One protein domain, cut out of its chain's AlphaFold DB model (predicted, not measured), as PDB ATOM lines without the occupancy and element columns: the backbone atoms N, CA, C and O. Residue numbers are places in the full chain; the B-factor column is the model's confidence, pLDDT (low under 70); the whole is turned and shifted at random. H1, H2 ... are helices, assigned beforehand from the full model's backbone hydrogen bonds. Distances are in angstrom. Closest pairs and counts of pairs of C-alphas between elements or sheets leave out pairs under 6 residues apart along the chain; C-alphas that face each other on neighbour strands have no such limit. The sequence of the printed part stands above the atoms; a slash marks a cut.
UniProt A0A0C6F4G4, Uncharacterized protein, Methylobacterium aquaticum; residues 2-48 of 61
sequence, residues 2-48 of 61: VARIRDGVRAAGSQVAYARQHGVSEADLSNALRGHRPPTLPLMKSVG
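Overview. This is residues 2 to 48 of the 61 residues of an uncharacterized protein of Methylobacterium aquaticum (UniProt A0A0C6F4G4). Three short helices, H1, H2 and H3, make a triangle, and the smaller H4 caps one face of it. The 47 printed residues hold four named helices, H1 to H4 in order, and no named strand: all helix. The whole is compact, with a radius of gyration of the C-alphas of 9.0 A, spanning 22 by 17 by 17 A.

Arrangement. Start with H1, residues 2 to 12; H2, residues 15 to 22, touches it only at the corner, C-alphas 12 and 18 closest at 5.3 A. H3, residues 26 to 34, touches H1, C-alphas 2 and 33 closest at 6.3 A, and H2, C-alphas 19 and 26 closest at 5.6 A. H4, residues 41 to 46, is close but not clearly touching H3, C-alphas 29 and 43 closest at 7.0 A. In these four helices every O i to N i+4 pair is within hydrogen-bond range.

Along the chain. Find C-alpha 2 at (171.996, 130.027, 193.992); H1 runs 15.2 A from there, H2 10.6 A, H3 12.1 A, and H4 8.6 A to C-alpha 46 at (181.347, 126.746, 188.905).

Size, cuts and confidence. The printed part has no cut and no long link; no printed residue is under pLDDT 70.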
ATOM      1  N   VAL A   2     171.396 129.169 192.950       95.19
ATOM      2  CA  VAL A   2     171.996 130.027 193.992       95.19
ATOM      3  C   VAL A   2     172.343 129.271 195.282       95.19
ATOM      4  O   VAL A   2     173.403 129.518 195.841       95.19
ATOM      5  N   ALA A   3     171.520 128.312 195.721       96.81
ATOM      6  CA  ALA A   3     171.825 127.481 196.893       96.81
ATOM      7  C   ALA A   3     173.165 126.728 196.759       96.81
ATOM      8  O   ALA A   3     174.024 126.869 197.618       96.81
ATOM      9  N   ARG A   4     173.399 126.053 195.624       97.38
ATOM     10  CA  ARG A   4     174.673 125.361 195.351       97.38
ATOM     11  C   ARG A   4     175.864 126.321 195.336       97.38
ATOM     12  O   ARG A   4     176.934 125.968 195.812       97.38
ATOM     13  N   ILE A   5     175.669 127.541 194.827       97.62
ATOM     14  CA  ILE A   5     176.709 128.581 194.847       97.62
ATOM     15  C   ILE A   5     176.993 129.013 196.294       97.62
ATOM     16  O   ILE A   5     178.151 129.156 196.667       97.62
ATOM     17  N   ARG A   6     175.961 129.176 197.139       98.12
ATOM     18  CA  ARG A   6     176.139 129.484 198.571       98.12
ATOM     19  C   ARG A   6     176.903 128.386 199.300       98.12
ATOM     20  O   ARG A   6     177.760 128.704 200.115       98.12
ATOM     21  N   ASP A   7     176.615 127.126 199.002       98.31
ATOM     22  CA  ASP A   7     177.313 125.995 199.618       98.31
ATOM     23  C   ASP A   7     178.779 125.938 199.179       98.31
ATOM     24  O   ASP A   7     179.662 125.778 200.018       98.31
ATOM     25  N   GLY A   8     179.053 126.198 197.897       98.06
ATOM     26  CA  GLY A   8     180.416 126.365 197.392       98.06
ATOM     27  C   GLY A   8     181.170 127.507 198.085       98.06
ATOM     28  O   GLY A   8     182.304 127.326 198.520       98.06
ATOM     29  N   VAL A   9     180.528 128.663 198.274       98.38
ATOM     30  CA  VAL A   9     181.117 129.808 198.995       98.38
ATOM     31  C   VAL A   9     181.410 129.474 200.457       98.38
ATOM     32  O   VAL A   9     182.451 129.878 200.972       98.38
ATOM     33  N   ARG A  10     180.529 128.723 201.129       98.38
ATOM     34  CA  ARG A  10     180.769 128.247 202.501       98.38
ATOM     35  C   ARG A  10     181.961 127.299 202.563       98.38
ATOM     36  O   ARG A  10     182.801 127.468 203.437       98.38
ATOM     37  N   ALA A  11     182.061 126.358 201.624       98.31
ATOM     38  CA  ALA A  11     183.185 125.427 201.545       98.31
ATOM     39  C   ALA A  11     184.523 126.142 201.275       98.31
ATOM     40  O   ALA A  11     185.542 125.769 201.845       98.31
ATOM     41  N   ALA A  12     184.513 127.202 200.461       98.25
ATOM     42  CA  ALA A  12     185.688 128.037 200.202       98.25
ATOM     43  C   ALA A  12     186.019 129.021 201.347       98.25
ATOM     44  O   ALA A  12     187.071 129.657 201.331       98.25
ATOM     45  N   GLY A  13     185.114 129.209 202.314       98.44
ATOM     46  CA  GLY A  13     185.268 130.113 203.459       98.44
ATOM     47  C   GLY A  13     184.977 131.595 203.180       98.44
ATOM     48  O   GLY A  13     184.735 132.354 204.114       98.44
ATOM     49  N   SER A  14     184.961 132.038 201.919       98.12
ATOM     50  CA  SER A  14     184.573 133.408 201.547       98.12
ATOM     51  C   SER A  14     184.174 133.525 200.073       98.12
ATOM     52  O   SER A  14     184.522 132.679 199.247       98.12
ATOM     53  N   GLN A  15     183.472 134.610 199.718       98.31
ATOM     54  CA  GLN A  15     183.147 134.922 198.317       98.31
ATOM     55  C   GLN A  15     184.411 135.175 197.483       98.31
ATOM     56  O   GLN A  15     184.501 134.672 196.367       98.31
ATOM     57  N   VAL A  16     185.404 135.876 198.043       98.31
ATOM     58  CA  VAL A  16     186.700 136.138 197.394       98.31
ATOM     59  C   VAL A  16     187.441 134.832 197.100       98.31
ATOM     60  O   VAL A  16     187.922 134.630 195.986       98.31
ATOM     61  N   ALA A  17     187.528 133.927 198.081       98.50
ATOM     62  CA  ALA A  17     188.195 132.636 197.912       98.50
ATOM     63  C   ALA A  17     187.505 131.789 196.835       98.50
ATOM     64  O   ALA A  17     188.173 131.289 195.932       98.50
ATOM     65  N   TYR A  18     186.173 131.715 196.869       98.62
ATOM     66  CA  TYR A  18     185.385 131.023 195.850       98.62
ATOM     67  C   TYR A  18     185.597 131.619 194.451       98.62
ATOM     68  O   TYR A  18     185.819 130.894 193.481       98.62
ATOM     69  N   ALA A  19     185.566 132.951 194.347       98.31
ATOM     70  CA  ALA A  19     185.758 133.666 193.093       98.31
ATOM     71  C   ALA A  19     187.126 133.364 192.468       98.31
ATOM     72  O   ALA A  19     187.207 133.046 191.282       98.31
ATOM     73  N   ARG A  20     188.186 133.371 193.285       98.31
ATOM     74  CA  ARG A  20     189.550 133.018 192.866       98.31
ATOM     75  C   ARG A  20     189.678 131.546 192.481       98.31
ATOM     76  O   ARG A  20     190.253 131.252 191.440       98.31
ATOM     77  N   GLN A  21     189.116 130.639 193.281       98.31
ATOM     78  CA  GLN A  21     189.169 129.195 193.035       98.31
ATOM     79  C   GLN A  21     188.515 128.805 191.703       98.31
ATOM     80  O   GLN A  21     189.020 127.933 191.001       98.31
ATOM     81  N   HIS A  22     187.398 129.445 191.352       97.56
ATOM     82  CA  HIS A  22     186.623 129.115 190.154       97.56
ATOM     83  C   HIS A  22     186.831 130.081 188.979       97.56
ATOM     84  O   HIS A  22     186.203 129.900 187.936       97.56
ATOM     85  N   GLY A  23     187.681 131.102 189.131       97.75
ATOM     86  CA  GLY A  23     187.936 132.104 188.092       97.75
ATOM     87  C   GLY A  23     186.691 132.906 187.694       97.75
ATOM     88  O   GLY A  23     186.476 133.167 186.512       97.75
ATOM     89  N   VAL A  24     185.838 133.259 188.661       97.62
ATOM     90  CA  VAL A  24     184.598 134.022 188.431       97.62
ATOM     91  C   VAL A  24     184.690 135.433 189.008       97.62
ATOM     92  O   VAL A  24     185.430 135.690 189.953       97.62
ATOM     93  N   SER A  25     183.907 136.357 188.450       97.62
ATOM     94  CA  SER A  25     183.786 137.724 188.965       97.62
ATOM     95  C   SER A  25     183.126 137.733 190.347       97.62
ATOM     96  O   SER A  25     182.026 137.207 190.526       97.62
ATOM     97  N   GLU A  26     183.770 138.380 191.318       97.19
ATOM     98  CA  GLU A  26     183.208 138.583 192.657       97.19
ATOM     99  C   GLU A  26     181.969 139.492 192.625       97.19
ATOM    100  O   GLU A  26     180.995 139.250 193.338       97.19
ATOM    101  N   ALA A  27     181.959 140.500 191.747       97.50
ATOM    102  CA  ALA A  27     180.804 141.376 191.566       97.50
ATOM    103  C   ALA A  27     179.592 140.603 191.023       97.50
ATOM    104  O   ALA A  27     178.476 140.777 191.517       97.50
ATOM    105  N   ASP A  28     179.799 139.714 190.048       97.19
ATOM    106  CA  ASP A  28     178.718 138.874 189.522       97.19
ATOM    107  C   ASP A  28     178.236 137.874 190.573       97.19
ATOM    108  O   ASP A  28     177.030 137.673 190.727       97.19
ATOM    109  N   LEU A  29     179.166 137.281 191.331       98.19
ATOM    110  CA  LEU A  29     178.856 136.381 192.439       98.19
ATOM    111  C   LEU A  29     177.984 137.084 193.487       98.19
ATOM    112  O   LEU A  29     176.915 136.583 193.830       98.19
ATOM    113  N   SER A  30     178.394 138.264 193.950       98.12
ATOM    114  CA  SER A  30     177.670 139.047 194.955       98.12
ATOM    115  C   SER A  30     176.274 139.451 194.469       98.12
ATOM    116  O   SER A  30     175.285 139.244 195.178       98.12
ATOM    117  N   ASN A  31     176.157 139.936 193.227       98.12
ATOM    118  CA  ASN A  31     174.861 140.254 192.619       98.12
ATOM    119  C   ASN A  31     173.941 139.029 192.534       98.12
ATOM    120  O   ASN A  31     172.751 139.138 192.843       98.12
ATOM    121  N   ALA A  32     174.485 137.865 192.167       97.50
ATOM    122  CA  ALA A  32     173.737 136.614 192.101       97.50
ATOM    123  C   ALA A  32     173.286 136.118 193.480       97.50
ATOM    124  O   ALA A  32     172.147 135.681 193.649       97.50
ATOM    125  N   LEU A  33     174.153 136.211 194.488       97.62
ATOM    126  CA  LEU A  33     173.853 135.775 195.853       97.62
ATOM    127  C   LEU A  33     172.815 136.655 196.554       97.62
ATOM    128  O   LEU A  33     172.044 136.138 197.371       97.62
ATOM    129  N   ARG A  34     172.798 137.954 196.231       97.44
ATOM    130  CA  ARG A  34     171.817 138.939 196.717       97.44
ATOM    131  C   ARG A  34     170.514 138.946 195.916       97.44
ATOM    132  O   ARG A  34     169.559 139.586 196.332       97.44
ATOM    133  N   GLY A  35     170.465 138.239 194.786       96.38
ATOM    134  CA  GLY A  35     169.288 138.186 193.921       96.38
ATOM    135  C   GLY A  35     169.079 139.436 193.062       96.38
ATOM    136  O   GLY A  35     168.028 139.571 192.449       96.38
ATOM    137  N   HIS A  36     170.065 140.336 192.974       97.62
ATOM    138  CA  HIS A  36     169.995 141.505 192.090       97.62
ATOM    139  C   HIS A  36     170.095 141.119 190.613       97.62
ATOM    140  O   HIS A  36     169.545 141.803 189.753       97.62
ATOM    141  N   ARG A  37     170.823 140.037 190.305       96.62
ATOM    142  CA  ARG A  37     170.966 139.496 188.948       96.62
ATOM    143  C   ARG A  37     170.930 137.968 188.972       96.62
ATOM    144  O   ARG A  37     171.319 137.373 189.975       96.62
ATOM    145  N   PRO A  38     170.499 137.304 187.890       95.62
ATOM    146  CA  PRO A  38     170.643 135.859 187.776       95.62
ATOM    147  C   PRO A  38     172.129 135.452 187.684       95.62
ATOM    148  O   PRO A  38     172.951 136.233 187.201       95.62
ATOM    149  N   PRO A  39     172.496 134.223 188.097       95.88
ATOM    150  CA  PRO A  39     173.854 133.715 187.932       95.88
ATOM    151  C   PRO A  39     174.278 133.686 186.459       95.88
ATOM    152  O   PRO A  39     173.565 133.162 185.603       95.88
ATOM    153  N   THR A  40     175.472 134.200 186.176       95.75
ATOM    154  CA  THR A  40     176.082 134.144 184.844       95.75
ATOM    155  C   THR A  40     176.468 132.707 184.468       95.75
ATOM    156  O   THR A  40     176.557 131.819 185.319       95.75
ATOM    157  N   LEU A  41     176.730 132.451 183.183       94.94
ATOM    158  CA  LEU A  41     177.196 131.135 182.717       94.94
ATOM    159  C   LEU A  41     178.450 130.628 183.453       94.94
ATOM    160  O   LEU A  41     178.434 129.467 183.866       94.94
ATOM    161  N   PRO A  42     179.501 131.444 183.671       95.69
ATOM    162  CA  PRO A  42     180.641 131.045 184.497       95.69
ATOM    163  C   PRO A  42     180.241 130.627 185.918       95.69
ATOM    164  O   PRO A  42     180.672 129.578 186.392       95.69
ATOM    165  N   LEU A  43     179.343 131.375 186.571       96.62
ATOM    166  CA  LEU A  43     178.843 131.022 187.905       96.62
ATOM    167  C   LEU A  43     178.054 129.713 187.900       96.62
ATOM    168  O   LEU A  43     178.223 128.888 188.794       96.62
ATOM    169  N   MET A  44     177.230 129.474 186.885       96.56
ATOM    170  CA  MET A  44     176.514 128.204 186.755       96.56
ATOM    171  C   MET A  44     177.490 127.032 186.565       96.56
ATOM    172  O   MET A  44     177.356 126.004 187.229       96.56
ATOM    173  N   LYS A  45     178.518 127.197 185.726       96.25
ATOM    174  CA  LYS A  45     179.565 126.182 185.526       96.25
ATOM    175  C   LYS A  45     180.382 125.912 186.792       96.25
ATOM    176  O   LYS A  45     180.771 124.768 187.000       96.25
ATOM    177  N   SER A  46     180.590 126.916 187.651       96.81
ATOM    178  CA  SER A  46     181.347 126.746 188.905       96.81
ATOM    179  C   SER A  46     180.728 125.714 189.857       96.81
ATOM    180  O   SER A  46     181.448 125.060 190.601       96.81
ATOM    181  N   VAL A  47     179.412 125.492 189.762       96.50
ATOM    182  CA  VAL A  47     178.685 124.461 190.526       96.50
ATOM    183  C   VAL A  47     178.353 123.220 189.693       96.50
ATOM    184  O   VAL A  47     177.401 122.497 189.988       96.50
ATOM    185  N   GLY A  48     179.098 122.994 188.609       94.81
ATOM    186  CA  GLY A  48     178.945 121.828 187.741       94.81
ATOM    187  C   GLY A  48     177.701 121.851 186.851       94.81
ATOM    188  O   GLY A  48     177.372 120.826 186.254       94.81
TER     189      GLY A  48